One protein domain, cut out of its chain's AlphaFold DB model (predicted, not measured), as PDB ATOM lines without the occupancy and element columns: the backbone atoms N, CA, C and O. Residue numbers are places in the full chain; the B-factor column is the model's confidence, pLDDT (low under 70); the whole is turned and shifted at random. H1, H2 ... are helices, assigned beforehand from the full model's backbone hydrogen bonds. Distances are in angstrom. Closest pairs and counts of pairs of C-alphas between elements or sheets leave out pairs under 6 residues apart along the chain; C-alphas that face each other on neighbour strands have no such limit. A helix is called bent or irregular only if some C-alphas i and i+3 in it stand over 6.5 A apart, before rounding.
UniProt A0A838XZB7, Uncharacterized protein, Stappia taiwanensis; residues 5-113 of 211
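AT A GLANCE: This is residues 5 to 113 of the 211 residues of an uncharacterized protein of Stappia taiwanensis (UniProt A0A838XZB7). A long, kinked helix, H5, lies in the middle with H2 side by side with it, and H1 folds back on the far side of H2 as a helical hairpin at one end. Toward the other end, H4 and H6 pack on different parts of H5, and H3 packs on both of them. The printed part has 109 residues with six named helices, H1 to H6 in chain order, and no named strand: all helix. It is compact, with a radius of gyration of the C-alphas of 14.2 A and spans of 40 by 29 by 19 A.

HOW THE PARTS SIT: H5, residues 77 to 97, has a kink of 53 degrees near residue 84 and is irregular, with C-alphas 79 and 82 7.6 A apart. H2, residues 28 to 41, touches H5 at a shallow tilt of 5 degrees, opposite ways; their closest C-alphas, Gly 38 and His 87, are 6.1 A apart. H1, residues 9 to 21, touches H2 at a steep tilt of 43 degrees, closest at Ile 16 and Tyr 30, C-alphas 6.7 A apart. H4, residues 66 to 72, touches residues 77 to 84 of H5 about perpendicular, at 89 degrees, with C-alphas 70 and 77 closest at 5.6 A. H6, residues 103 to 106, touches H5 closest at C-alphas 88 and 104, 6.4 A. H3, residues 47 to 59, touches H4 at C-alphas 50 and 69, 6.3 A, and H6 at C-alphas 54 and 103, 6.4 A. Every O i to N i+4 pair is within hydrogen-bond range in H1, H2, H3 and H4; in H5 13 of 17 are, and H6 is too short for one.

IN THESE COORDINATES: H5 measures 28.0 A, H2 20.2 A, H1 18.3 A and H3 17.9 A. H1 begins at C-alpha 9 (43.432, 37.631, 48.631), and H6 ends at C-alpha 106 (19.977, 27.716, 32.239).

THE WHOLE: The C-alphas farthest apart, Asp 6 and Gly 111, are 41.5 A apart. The printed part has no cut and no long link. Residues 101 and 105 have pLDDT under 70.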
ATOM      1  N   GLN A   5      39.929  46.238  44.958       90.50
ATOM      2  CA  GLN A   5      41.159  45.814  44.292       90.50
ATOM      3  C   GLN A   5      42.427  45.974  45.149       90.50
ATOM      4  O   GLN A   5      43.412  45.284  44.895       90.50
ATOM      5  N   ASP A   6      42.399  46.829  46.175       93.19
ATOM      6  CA  ASP A   6      43.556  47.121  47.028       93.19
ATOM      7  C   ASP A   6      43.706  46.116  48.185       93.19
ATOM      8  O   ASP A   6      44.693  46.153  48.928       93.19
ATOM      9  N   TRP A   7      42.720  45.239  48.406       93.06
ATOM     10  CA  TRP A   7      42.853  44.107  49.328       93.06
ATOM     11  C   TRP A   7      43.652  42.986  48.675       93.06
ATOM     12  O   TRP A   7      43.446  42.673  47.499       93.06
ATOM     13  N   ASN A   8      44.538  42.342  49.433       93.69
ATOM     14  CA  ASN A   8      45.106  41.066  48.997       93.69
ATOM     15  C   ASN A   8      44.071  39.936  49.158       93.69
ATOM     16  O   ASN A   8      43.003  40.138  49.734       93.69
ATOM     17  N   ASP A   9      44.375  38.753  48.630       91.75
ATOM     18  CA  ASP A   9      43.432  37.631  48.631       91.75
ATOM     19  C   ASP A   9      43.008  37.209  50.046       91.75
ATOM     20  O   ASP A   9      41.821  37.019  50.287       91.75
ATOM     21  N   ASP A  10      43.940  37.117  50.996       92.50
ATOM     22  CA  ASP A  10      43.631  36.680  52.362       92.50
ATOM     23  C   ASP A  10      42.779  37.708  53.113       92.50
ATOM     24  O   ASP A  10      41.895  37.353  53.895       92.50
ATOM     25  N   GLU A  11      43.039  38.995  52.890       93.06
ATOM     26  CA  GLU A  11      42.228  40.071  53.453       93.06
ATOM     27  C   GLU A  11      40.822  40.091  52.848       93.06
ATOM     28  O   GLU A  11      39.845  40.251  53.580       93.06
ATOM     29  N   LEU A  12      40.717  39.894  51.532       93.06
ATOM     30  CA  LEU A  12      39.445  39.857  50.818       93.06
ATOM     31  C   LEU A  12      38.566  38.701  51.318       93.06
ATOM     32  O   LEU A  12      37.393  38.910  51.615       93.06
ATOM     33  N   GLU A  13      39.134  37.502  51.488       91.56
ATOM     34  CA  GLU A  13      38.394  36.347  52.019       91.56
ATOM     35  C   GLU A  13      37.933  36.569  53.462       91.56
ATOM     36  O   GLU A  13      36.800  36.229  53.815       91.56
ATOM     37  N   LYS A  14      38.783  37.172  54.303       93.50
ATOM     38  CA  LYS A  14      38.411  37.516  55.683       93.50
ATOM     39  C   LYS A  14      37.253  38.504  55.715       93.50
ATOM     40  O   LYS A  14      36.309  38.300  56.472       93.50
ATOM     41  N   LEU A  15      37.297  39.543  54.884       92.19
ATOM     42  CA  LEU A  15      36.218  40.524  54.809       92.19
ATOM     43  C   LEU A  15      34.915  39.882  54.340       92.19
ATOM     44  O   LEU A  15      33.896  40.054  55.000       92.19
ATOM     45  N   ILE A  16      34.944  39.088  53.269       89.50
ATOM     46  CA  ILE A  16      33.753  38.373  52.786       89.50
ATOM     47  C   ILE A  16      33.169  37.483  53.890       89.50
ATOM     48  O   ILE A  16      31.961  37.517  54.121       89.50
ATOM     49  N   THR A  17      34.018  36.745  54.610       90.94
ATOM     50  CA  THR A  17      33.592  35.883  55.724       90.94
ATOM     51  C   THR A  17      32.940  36.689  56.849       90.94
ATOM     52  O   THR A  17      31.914  36.271  57.380       90.94
ATOM     53  N   ASN A  18      33.481  37.862  57.189       91.56
ATOM     54  CA  ASN A  18      32.910  38.725  58.225       91.56
ATOM     55  C   ASN A  18      31.532  39.260  57.819       91.56
ATOM     56  O   ASN A  18      30.583  39.133  58.581       91.56
ATOM     57  N   PHE A  19      31.379  39.764  56.589       88.88
ATOM     58  CA  PHE A  19      30.074  40.211  56.082       88.88
ATOM     59  C   PHE A  19      29.030  39.083  56.073       88.88
ATOM     60  O   PHE A  19      27.845  39.325  56.310       88.88
ATOM     61  N   GLN A  20      29.459  37.848  55.801       85.88
ATOM     62  CA  GLN A  20      28.599  36.667  55.883       85.88
ATOM     63  C   GLN A  20      28.202  36.346  57.328       85.88
ATOM     64  O   GLN A  20      27.023  36.111  57.585       85.88
ATOM     65  N   ALA A  21      29.155  36.367  58.263       85.06
ATOM     66  CA  ALA A  21      28.905  36.108  59.680       85.06
ATOM     67  C   ALA A  21      27.988  37.166  60.317       85.06
ATOM     68  O   ALA A  21      27.106  36.821  61.101       85.06
ATOM     69  N   ASP A  22      28.154  38.427  59.922       85.62
ATOM     70  CA  ASP A  22      27.390  39.565  60.440       85.62
ATOM     71  C   ASP A  22      26.025  39.735  59.745       85.62
ATOM     72  O   ASP A  22      25.240  40.612  60.102       85.62
ATOM     73  N   GLY A  23      25.727  38.925  58.721       81.88
ATOM     74  CA  GLY A  23      24.486  39.011  57.946       81.88
ATOM     75  C   GLY A  23      24.372  40.255  57.052       81.88
ATOM     76  O   GLY A  23      23.350  40.452  56.396       81.88
ATOM     77  N   THR A  24      25.423  41.072  56.946       86.19
ATOM     78  CA  THR A  24      25.456  42.360  56.219       86.19
ATOM     79  C   THR A  24      25.735  42.228  54.718       86.19
ATOM     80  O   THR A  24      25.947  43.207  54.014       86.19
ATOM     81  N   THR A  25      25.652  41.012  54.189       83.50
ATOM     82  CA  THR A  25      25.749  40.622  52.764       83.50
ATOM     83  C   THR A  25      24.884  41.393  51.741       83.50
ATOM     84  O   THR A  25      25.004  41.154  50.542       83.50
ATOM     85  N   GLY A  26      23.991  42.291  52.169       79.25
ATOM     86  CA  GLY A  26      23.274  43.218  51.279       79.25
ATOM     87  C   GLY A  26      24.069  44.481  50.921       79.25
ATOM     88  O   GLY A  26      23.638  45.246  50.063       79.25
ATOM     89  N   ASP A  27      25.209  44.713  51.573       86.38
ATOM     90  CA  ASP A  27      26.040  45.893  51.345       86.38
ATOM     91  C   ASP A  27      26.599  45.918  49.903       86.38
ATOM     92  O   ASP A  27      27.152  44.917  49.436       86.38
ATOM     93  N   PRO A  28      26.506  47.043  49.166       88.69
ATOM     94  CA  PRO A  28      27.086  47.163  47.828       88.69
ATOM     95  C   PRO A  28      28.573  46.790  47.758       88.69
ATOM     96  O   PRO A  28      29.005  46.177  46.783       88.69
ATOM     97  N   TYR A  29      29.337  47.091  48.805       91.25
ATOM     98  CA  TYR A  29      30.755  46.771  48.891       91.25
ATOM     99  C   TYR A  29      31.006  45.264  49.009       91.25
ATOM    100  O   TYR A  29      31.972  44.744  48.454       91.25
ATOM    101  N   TYR A  30      30.108  44.530  49.670       89.75
ATOM    102  CA  TYR A  30      30.149  43.068  49.689       89.75
ATOM    103  C   TYR A  30      30.020  42.478  48.280       89.75
ATOM    104  O   TYR A  30      30.757  41.563  47.911       89.75
ATOM    105  N   LEU A  31      29.135  43.046  47.458       87.88
ATOM    106  CA  LEU A  31      28.938  42.602  46.075       87.88
ATOM    107  C   LEU A  31      30.158  42.888  45.197       87.88
ATOM    108  O   LEU A  31      30.515  42.060  44.358       87.88
ATOM    109  N   GLU A  32      30.817  44.027  45.407       90.94
ATOM    110  CA  GLU A  32      32.087  44.339  44.746       90.94
ATOM    111  C   GLU A  32      33.185  43.340  45.146       90.94
ATOM    112  O   GLU A  32      33.914  42.854  44.280       90.94
ATOM    113  N   MET A  33      33.261  42.960  46.428       92.56
ATOM    114  CA  MET A  33      34.196  41.934  46.908       92.56
ATOM    115  C   MET A  33      33.930  40.555  46.300       92.56
ATOM    116  O   MET A  33      34.881  39.883  45.899       92.56
ATOM    117  N   LEU A  34      32.664  40.143  46.175       88.69
ATOM    118  CA  LEU A  34      32.307  38.892  45.497       88.69
ATOM    119  C   LEU A  34      32.728  38.904  44.023       88.69
ATOM    120  O   LEU A  34      33.316  37.933  43.549       88.69
ATOM    121  N   ALA A  35      32.463  40.001  43.310       88.12
ATOM    122  CA  ALA A  35      32.853  40.141  41.910       88.12
ATOM    123  C   ALA A  35      34.379  40.098  41.731       88.12
ATOM    124  O   ALA A  35      34.880  39.411  40.837       88.12
ATOM    125  N   GLU A  36      35.130  40.774  42.605       91.62
ATOM    126  CA  GLU A  36      36.592  40.755  42.560       91.62
ATOM    127  C   GLU A  36      37.163  39.379  42.917       91.62
ATOM    128  O   GLU A  36      38.066  38.893  42.232       91.62
ATOM    129  N   ARG A  37      36.626  38.704  43.943       89.06
ATOM    130  CA  ARG A  37      37.042  37.337  44.282       89.06
ATOM    131  C   ARG A  37      36.797  36.388  43.111       89.06
ATOM    132  O   ARG A  37      37.709  35.643  42.742       89.06
ATOM    133  N   GLY A  38      35.611  36.463  42.501       85.38
ATOM    134  CA  GLY A  38      35.256  35.699  41.307       85.38
ATOM    135  C   GLY A  38      36.260  35.928  40.177       85.38
ATOM    136  O   GLY A  38      36.805  34.971  39.635       85.38
ATOM    137  N   ARG A  39      36.630  37.186  39.906       88.12
ATOM    138  CA  ARG A  39      37.643  37.539  38.898       88.12
ATOM    139  C   ARG A  39      39.027  36.955  39.211       88.12
ATOM    140  O   ARG A  39      39.688  36.421  38.320       88.12
ATOM    141  N   ARG A  40      39.490  37.042  40.465       88.56
ATOM    142  CA  ARG A  40      40.828  36.564  40.874       88.56
ATOM    143  C   ARG A  40      40.935  35.043  40.881       88.56
ATOM    144  O   ARG A  40      41.941  34.487  40.441       88.56
ATOM    145  N   LYS A  41      39.910  34.354  41.386       84.75
ATOM    146  CA  LYS A  41      39.908  32.890  41.544       84.75
ATOM    147  C   LYS A  41      39.309  32.152  40.343       84.75
ATOM    148  O   LYS A  41      39.567  30.958  40.185       84.75
ATOM    149  N   GLY A  42      38.574  32.845  39.476       77.50
ATOM    150  CA  GLY A  42      37.866  32.292  38.320       77.50
ATOM    151  C   GLY A  42      38.760  31.811  37.177       77.50
ATOM    152  O   GLY A  42      38.256  31.221  36.226       77.50
ATOM    153  N   LYS A  43      40.085  32.018  37.250       83.56
ATOM    154  CA  LYS A  43      41.059  31.603  36.216       83.56
ATOM    155  C   LYS A  43      40.696  32.107  34.807       83.56
ATOM    156  O   LYS A  43      40.897  31.397  33.823       83.56
ATOM    157  N   GLY A  44      40.168  33.328  34.734       83.38
ATOM    158  CA  GLY A  44      39.685  33.972  33.508       83.38
ATOM    159  C   GLY A  44      38.163  33.954  33.338       83.38
ATOM    160  O   GLY A  44      37.665  34.578  32.412       83.38
ATOM    161  N   LEU A  45      37.421  33.309  34.244       86.25
ATOM    162  CA  LEU A  45      35.983  33.537  34.395       86.25
ATOM    163  C   LEU A  45      35.730  34.852  35.147       86.25
ATOM    164  O   LEU A  45      36.368  35.125  36.164       86.25
ATOM    165  N   ASP A  46      34.759  35.630  34.678       88.62
ATOM    166  CA  ASP A  46      34.232  36.803  35.373       88.62
ATOM    167  C   ASP A  46      32.698  36.856  35.260       88.62
ATOM    168  O   ASP A  46      32.094  36.267  34.351       88.62
ATOM    169  N   PHE A  47      32.049  37.511  36.226       86.88
ATOM    170  CA  PHE A  47      30.587  37.541  36.299       86.88
ATOM    171  C   PHE A  47      29.947  38.283  35.134       86.88
ATOM    172  O   PHE A  47      28.880  37.864  34.692       86.88
ATOM    173  N   ASP A  48      30.560  39.345  34.613       87.12
ATOM    174  CA  ASP A  48      29.950  40.115  33.534       87.12
ATOM    175  C   ASP A  48      29.963  39.336  32.217       87.12
ATOM    176  O   ASP A  48      28.931  39.246  31.550       87.12
ATOM    177  N   THR A  49      31.083  38.698  31.876       89.50
ATOM    178  CA  THR A  49      31.177  37.849  30.682       89.50
ATOM    179  C   THR A  49      30.234  36.658  30.773       89.50
ATOM    180  O   THR A  49      29.471  36.405  29.837       89.50
ATOM    181  N   THR A  50      30.202  35.991  31.929       89.19
ATOM    182  CA  THR A  50      29.273  34.878  32.171       89.19
ATOM    183  C   THR A  50      27.831  35.347  32.029       89.19
ATOM    184  O   THR A  50      27.047  34.754  31.294       89.19
ATOM    185  N   ARG A  51      27.482  36.472  32.656       87.19
ATOM    186  CA  ARG A  51      26.147  37.056  32.570       87.19
ATOM    187  C   ARG A  51      25.759  37.397  31.141       87.19
ATOM    188  O   ARG A  51      24.651  37.066  30.732       87.19
ATOM    189  N   ARG A  52      26.639  38.042  30.376       88.06
ATOM    190  CA  ARG A  52      26.372  38.382  28.973       88.06
ATOM    191  C   ARG A  52      26.108  37.136  28.132       88.06
ATOM    192  O   ARG A  52      25.139  37.132  27.378       88.06
ATOM    193  N   ALA A  53      26.919  36.093  28.294       89.38
ATOM    194  CA  ALA A  53      26.752  34.833  27.573       89.38
ATOM    195  C   ALA A  53      25.411  34.163  27.903       89.38
ATOM    196  O   ALA A  53      24.666  33.764  27.009       89.38
ATOM    197  N   VAL A  54      25.069  34.109  29.189       84.94
ATOM    198  CA  VAL A  54      23.821  33.504  29.648       84.94
ATOM    199  C   VAL A  54      22.602  34.318  29.199       84.94
ATOM    200  O   VAL A  54      21.633  33.749  28.711       84.94
ATOM    201  N   LEU A  55      22.652  35.651  29.277       82.44
ATOM    202  CA  LEU A  55      21.573  36.513  28.784       82.44
ATOM    203  C   LEU A  55      21.382  36.407  27.266       82.44
ATOM    204  O   LEU A  55      20.253  36.521  26.793       82.44
ATOM    205  N   ALA A  56      22.455  36.200  26.499       82.69
ATOM    206  CA  ALA A  56      22.350  35.942  25.065       82.69
ATOM    207  C   ALA A  56      21.604  34.624  24.797       82.69
ATOM    208  O   ALA A  56      20.621  34.626  24.061       82.69
ATOM    209  N   ALA A  57      21.984  33.538  25.478       80.75
ATOM    210  CA  ALA A  57      21.295  32.250  25.368       80.75
ATOM    211  C   ALA A  57      19.822  32.323  25.813       80.75
ATOM    212  O   ALA A  57      18.940  31.794  25.136       80.75
ATOM    213  N   ALA A  58      19.535  33.055  26.894       76.75
ATOM    214  CA  ALA A  58      18.174  33.291  27.372       76.75
ATOM    215  C   ALA A  58      17.306  34.026  26.336       76.75
ATOM    216  O   ALA A  58      16.162  33.643  26.109       76.75
ATOM    217  N   ARG A  59      17.850  35.055  25.668       78.31
ATOM    218  CA  ARG A  59      17.155  35.775  24.579       78.31
ATOM    219  C   ARG A  59      16.868  34.886  23.374       78.31
ATOM    220  O   ARG A  59      15.890  35.113  22.674       78.31
ATOM    221  N   GLU A  60      17.715  33.890  23.147       79.19
ATOM    222  CA  GLU A  60      17.544  32.868  22.113       79.19
ATOM    223  C   GLU A  60      16.608  31.725  22.555       79.19
ATOM    224  O   GLU A  60      16.345  30.818  21.767       79.19
ATOM    225  N   GLY A  61      16.095  31.752  23.792       72.44
ATOM    226  CA  GLY A  61      15.199  30.725  24.324       72.44
ATOM    227  C   GLY A  61      15.863  29.356  24.471       72.44
ATOM    228  O   GLY A  61      15.207  28.334  24.270       72.44
ATOM    229  N   ARG A  62      17.169  29.315  24.769       82.19
ATOM    230  CA  ARG A  62      17.932  28.064  24.874       82.19
ATOM    231  C   ARG A  62      18.804  27.990  26.121       82.19
ATOM    232  O   ARG A  62      19.248  28.998  26.669       82.19
ATOM    233  N   PHE A  63      19.127  26.759  26.495       79.38
ATOM    234  CA  PHE A  63      20.125  26.455  27.512       79.38
ATOM    235  C   PHE A  63      21.548  26.716  26.997       79.38
ATOM    236  O   PHE A  63      21.806  26.711  25.788       79.38
ATOM    237  N   ILE A  64      22.477  26.923  27.928       85.38
ATOM    238  CA  ILE A  64      23.903  27.125  27.651       85.38
ATOM    239  C   ILE A  64      24.728  26.123  28.448       85.38
ATOM    240  O   ILE A  64      24.416  25.811  29.593       85.38
ATOM    241  N   SER A  65      25.783  25.581  27.853       86.62
ATOM    242  CA  SER A  65      26.618  24.588  28.520       86.62
ATOM    243  C   SER A  65      27.797  25.208  29.264       86.62
ATOM    244  O   SER A  65      28.271  26.289  28.918       86.62
ATOM    245  N   TYR A  66      28.358  24.482  30.238       84.56
ATOM    246  CA  TYR A  66      29.622  24.887  30.873       84.56
ATOM    247  C   TYR A  66      30.760  25.118  29.862       84.56
ATOM    248  O   TYR A  66      31.606  25.985  30.069       84.56
ATOM    249  N   GLY A  67      30.772  24.348  28.767       86.69
ATOM    250  CA  GLY A  67      31.729  24.518  27.673       86.69
ATOM    251  C   GLY A  67      31.528  25.841  26.942       86.69
ATOM    252  O   GLY A  67      32.476  26.599  26.803       86.69
ATOM    253  N   GLU A  68      30.288  26.176  26.584       89.62
ATOM    254  CA  GLU A  68      29.973  27.462  25.944       89.62
ATOM    255  C   GLU A  68      30.279  28.665  26.848       89.62
ATOM    256  O   GLU A  68      30.697  29.705  26.352       89.62
ATOM    257  N   LEU A  69      30.130  28.537  28.174       90.38
ATOM    258  CA  LEU A  69      30.575  29.577  29.111       90.38
ATOM    259  C   LEU A  69      32.095  29.746  29.120       90.38
ATOM    260  O   LEU A  69      32.596  30.870  29.210       90.38
ATOM    261  N   SER A  70      32.822  28.633  29.031       88.56
ATOM    262  CA  SER A  70      34.278  28.627  28.891       88.56
ATOM    263  C   SER A  70      34.699  29.335  27.602       88.56
ATOM    264  O   SER A  70      35.524  30.245  27.645       88.56
ATOM    265  N   ASP A  71      34.065  28.982  26.481       91.56
ATOM    266  CA  ASP A  71      34.326  29.566  25.164       91.56
ATOM    267  C   ASP A  71      34.007  31.068  25.145       91.56
ATOM    268  O   ASP A  71      34.822  31.870  24.690       91.56
ATOM    269  N   ALA A  72      32.867  31.472  25.717       91.56
ATOM    270  CA  ALA A  72      32.479  32.878  25.838       91.56
ATOM    271  C   ALA A  72      33.448  33.690  26.710       91.56
ATOM    272  O   ALA A  72      33.635  34.884  26.480       91.56
ATOM    273  N   SER A  73      34.076  33.039  27.690       89.25
ATOM    274  CA  SER A  73      35.104  33.638  28.545       89.25
ATOM    275  C   SER A  73      36.510  33.554  27.933       89.25
ATOM    276  O   SER A  73      37.473  33.997  28.551       89.25
ATOM    277  N   GLY A  74      36.659  32.991  26.725       90.44
ATOM    278  CA  GLY A  74      37.947  32.850  26.039       90.44
ATOM    279  C   GLY A  74      38.938  31.930  26.760       90.44
ATOM    280  O   GLY A  74      40.147  32.026  26.546       90.44
ATOM    281  N   VAL A  75      38.444  31.056  27.639       89.44
ATOM    282  CA  VAL A  75      39.258  30.161  28.467       89.44
ATOM    283  C   VAL A  75      39.013  28.715  28.086       89.44
ATOM    284  O   VAL A  75      37.903  28.299  27.773       89.44
ATOM    285  N   GLU A  76      40.067  27.911  28.140       87.19
ATOM    286  CA  GLU A  76      39.966  26.488  27.848       87.19
ATOM    287  C   GLU A  76      39.260  25.743  28.993       87.19
ATOM    288  O   GLU A  76      39.635  25.882  30.164       87.19
ATOM    289  N   TRP A  77      38.295  24.882  28.656       82.25
ATOM    290  CA  TRP A  77      37.491  24.138  29.632       82.25
ATOM    291  C   TRP A  77      38.331  23.360  30.655       82.25
ATOM    292  O   TRP A  77      38.018  23.348  31.849       82.25
ATOM    293  N   SER A  78      39.440  22.749  30.224       84.44
ATOM    294  CA  SER A  78      40.321  21.969  31.105       84.44
ATOM    295  C   SER A  78      40.888  22.795  32.271       84.44
ATOM    296  O   SER A  78      41.087  22.257  33.365       84.44
ATOM    297  N   LYS A  79      41.080  24.108  32.075       84.44
ATOM    298  CA  LYS A  79      41.642  25.036  33.068       84.44
ATOM    299  C   LYS A  79      40.610  25.494  34.090       84.44
ATOM    300  O   LYS A  79      40.960  25.712  35.254       84.44
ATOM    301  N   VAL A  80      39.352  25.615  33.665       85.12
ATOM    302  CA  VAL A  80      38.277  26.214  34.468       85.12
ATOM    303  C   VAL A  80      37.277  25.213  35.027       85.12
ATOM    304  O   VAL A  80      36.541  25.578  35.938       85.12
ATOM    305  N   ARG A  81      37.282  23.941  34.596       78.94
ATOM    306  CA  ARG A  81      36.294  22.929  35.034       78.94
ATOM    307  C   ARG A  81      36.091  22.852  36.551       78.94
ATOM    308  O   ARG A  81      34.975  22.668  37.017       78.94
ATOM    309  N   TYR A  82      37.166  23.011  37.327       77.75
ATOM    310  CA  TYR A  82      37.116  22.967  38.792       77.75
ATOM    311  C   TYR A  82      36.693  24.298  39.426       77.75
ATOM    312  O   TYR A  82      36.130  24.301  40.515       77.75
ATOM    313  N   ALA A  83      36.967  25.420  38.756       79.81
ATOM    314  CA  ALA A  83      36.586  26.753  39.215       79.81
ATOM    315  C   ALA A  83      35.130  27.097  38.853       79.81
ATOM    316  O   ALA A  83      34.487  27.831  39.594       79.81
ATOM    317  N   MET A  84      34.594  26.521  37.768       82.25
ATOM    318  CA  MET A  84      33.259  26.810  37.231       82.25
ATOM    319  C   MET A  84      32.145  26.620  38.266       82.25
ATOM    320  O   MET A  84      31.292  27.486  38.415       82.25
ATOM    321  N   ASN A  85      32.170  25.526  39.032       78.25
ATOM    322  CA  ASN A  85      31.128  25.277  40.034       78.25
ATOM    323  C   ASN A  85      31.114  26.349  41.130       78.25
ATOM    324  O   ASN A  85      30.047  26.832  41.492       78.25
ATOM    325  N   ARG A  86      32.291  26.749  41.630       80.69
ATOM    326  CA  ARG A  86      32.393  27.837  42.613       80.69
ATOM    327  C   ARG A  86      31.943  29.158  42.000       80.69
ATOM    328  O   ARG A  86      31.143  29.859  42.600       80.69
ATOM    329  N   HIS A  87      32.410  29.454  40.792       84.31
ATOM    330  CA  HIS A  87      32.046  30.660  40.053       84.31
ATOM    331  C   HIS A  87      30.528  30.802  39.886       84.31
ATOM    332  O   HIS A  87      29.976  31.866  40.135       84.31
ATOM    333  N   LEU A  88      29.830  29.718  39.534       82.12
ATOM    334  CA  LEU A  88      28.370  29.719  39.410       82.12
ATOM    335  C   LEU A  88      27.657  29.854  40.761       82.12
ATOM    336  O   LEU A  88      26.633  30.527  40.826       82.12
ATOM    337  N   GLN A  89      28.188  29.265  41.837       79.56
ATOM    338  CA  GLN A  89      27.651  29.462  43.192       79.56
ATOM    339  C   GLN A  89      27.747  30.927  43.629       79.56
ATOM    340  O   GLN A  89      26.778  31.489  44.133       79.56
ATOM    341  N   GLU A  90      28.890  31.566  43.390       82.38
ATOM    342  CA  GLU A  90      29.078  32.983  43.703       82.38
ATOM    343  C   GLU A  90      28.225  33.880  42.795       82.38
ATOM    344  O   GLU A  90      27.695  34.891  43.249       82.38
ATOM    345  N   LEU A  91      28.017  33.487  41.533       82.69
ATOM    346  CA  LEU A  91      27.121  34.185  40.612       82.69
ATOM    347  C   LEU A  91      25.653  34.097  41.051       82.69
ATOM    348  O   LEU A  91      24.931  35.081  40.910       82.69
ATOM    349  N   ILE A  92      25.206  32.956  41.590       81.94
ATOM    350  CA  ILE A  92      23.868  32.801  42.188       81.94
ATOM    351  C   ILE A  92      23.689  33.800  43.325       81.94
ATOM    352  O   ILE A  92      22.700  34.532  43.348       81.94
ATOM    353  N   GLU A  93      24.658  33.849  44.239       81.25
ATOM    354  CA  GLU A  93      24.637  34.781  45.361       81.25
ATOM    355  C   GLU A  93      24.615  36.231  44.867       81.25
ATOM    356  O   GLU A  93      23.757  37.012  45.276       81.25
ATOM    357  N   PHE A  94      25.478  36.572  43.911       82.06
ATOM    358  CA  PHE A  94      25.519  37.899  43.308       82.06
ATOM    359  C   PHE A  94      24.184  38.287  42.649       82.06
ATOM    360  O   PHE A  94      23.691  39.394  42.865       82.06
ATOM    361  N   CYS A  95      23.571  37.385  41.874       79.12
ATOM    362  CA  CYS A  95      22.298  37.647  41.198       79.12
ATOM    363  C   CYS A  95      21.157  37.815  42.198       79.12
ATOM    364  O   CYS A  95      20.400  38.777  42.093       79.12
ATOM    365  N   HIS A  96      21.078  36.938  43.200       79.69
ATOM    366  CA  HIS A  96      20.056  37.021  44.238       79.69
ATOM    367  C   HIS A  96      20.092  38.370  44.968       79.69
ATOM    368  O   HIS A  96      19.051  38.975  45.191       79.69
ATOM    369  N   ARG A  97      21.287  38.886  45.280       80.75
ATOM    370  CA  ARG A  97      21.456  40.176  45.974       80.75
ATOM    371  C   ARG A  97      21.195  41.401  45.101       80.75
ATOM    372  O   ARG A  97      20.991  42.489  45.629       80.75
ATOM    373  N   LYS A  98      21.255  41.248  43.780       78.50
ATOM    374  CA  LYS A  98      20.954  42.307  42.810       78.50
ATOM    375  C   LYS A  98      19.495  42.286  42.342       78.50
ATOM    376  O   LYS A  98      19.170  43.042  41.430       78.50
ATOM    377  N   ASP A  99      18.656  41.416  42.912       74.31
ATOM    378  CA  ASP A  99      17.310  41.103  42.412       74.31
ATOM    379  C   ASP A  99      17.315  40.720  40.923       74.31
ATOM    380  O   ASP A  99      16.397  41.017  40.154       74.31
ATOM    381  N   TRP A 100      18.397  40.078  40.482       74.81
ATOM    382  CA  TRP A 100      18.532  39.599  39.116       74.81
ATOM    383  C   TRP A 100      17.967  38.186  38.988       74.81
ATOM    384  O   TRP A 100      18.046  37.400  39.939       74.81
ATOM    385  N   PRO A 101      17.452  37.821  37.798       68.94
ATOM    386  CA  PRO A 101      17.093  36.442  37.506       68.94
ATOM    387  C   PRO A 101      18.264  35.508  37.815       68.94
ATOM    388  O   PRO A 101      19.424  35.852  37.567       68.94
ATOM    389  N   LEU A 102      17.968  34.317  38.335       77.12
ATOM    390  CA  LEU A 102      18.967  33.281  38.605       77.12
ATOM    391  C   LEU A 102      19.468  32.691  37.286       77.12
ATOM    392  O   LEU A 102      19.109  31.590  36.889       77.12
ATOM    393  N   ILE A 103      20.310  33.445  36.587       70.06
ATOM    394  CA  ILE A 103      20.796  33.127  35.243       70.06
ATOM    395  C   ILE A 103      21.548  31.787  35.188       70.06
ATOM    396  O   ILE A 103      21.499  31.090  34.179       70.06
ATOM    397  N   SER A 104      22.163  31.350  36.290       70.44
ATOM    398  CA  SER A 104      22.783  30.022  36.393       70.44
ATOM    399  C   SER A 104      21.802  28.867  36.153       70.44
ATOM    400  O   SER A 104      22.243  27.763  35.861       70.44
ATOM    401  N   ALA A 105      20.492  29.100  36.262       69.50
ATOM    402  CA  ALA A 105      19.452  28.100  36.054       69.50
ATOM    403  C   ALA A 105      19.456  27.485  34.645       69.50
ATOM    404  O   ALA A 105      19.118  26.315  34.508       69.50
ATOM    405  N   ILE A 106      19.877  28.235  33.617       72.12
ATOM    406  CA  ILE A 106      19.977  27.716  32.239       72.12
ATOM    407  C   ILE A 106      21.350  27.148  31.886       72.12
ATOM    408  O   ILE A 106      21.579  26.762  30.736       72.12
ATOM    409  N   VAL A 107      22.269  27.111  32.852       81.00
ATOM    410  CA  VAL A 107      23.612  26.570  32.655       81.00
ATOM    411  C   VAL A 107      23.593  25.072  32.931       81.00
ATOM    412  O   VAL A 107      23.419  24.646  34.068       81.00
ATOM    413  N   VAL A 108      23.794  24.259  31.898       75.81
ATOM    414  CA  VAL A 108      23.631  22.800  31.971       75.81
ATOM    415  C   VAL A 108      24.852  22.044  31.450       75.81
ATOM    416  O   VAL A 108      25.787  22.593  30.865       75.81
ATOM    417  N   THR A 109      24.866  20.726  31.632       78.75
ATOM    418  CA  THR A 109      25.836  19.869  30.938       78.75
ATOM    419  C   THR A 109      25.491  19.800  29.446       78.75
ATOM    420  O   THR A 109      24.319  19.779  29.086       78.75
ATOM    421  N   LYS A 110      26.494  19.698  28.558       77.25
ATOM    422  CA  LYS A 110      26.304  19.674  27.090       77.25
ATOM    423  C   LYS A 110      25.234  18.679  26.606       77.25
ATOM    424  O   LYS A 110      24.494  18.990  25.680       77.25
ATOM    425  N   GLY A 111      25.130  17.506  27.237       73.12
ATOM    426  CA  GLY A 111      24.118  16.491  26.902       73.12
ATOM    427  C   GLY A 111      22.669  16.941  27.125       73.12
ATOM    428  O   GLY A 111      21.764  16.433  26.471       73.12
ATOM    429  N   ASN A 112      22.458  17.953  27.966       70.06
ATOM    430  CA  ASN A 112      21.141  18.405  28.403       70.06
ATOM    431  C   ASN A 112      20.735  19.757  27.802       70.06
ATOM    432  O   ASN A 112      19.723  20.324  28.193       70.06
ATOM    433  N   LEU A 113      21.466  20.261  26.802       74.50
ATOM    434  CA  LEU A 113      21.133  21.516  26.113       74.50
ATOM    435  C   LEU A 113      19.731  21.528  25.486       74.50
ATOM    436  O   LEU A 113      19.166  22.593  25.274       74.50
TER     437      LEU A 113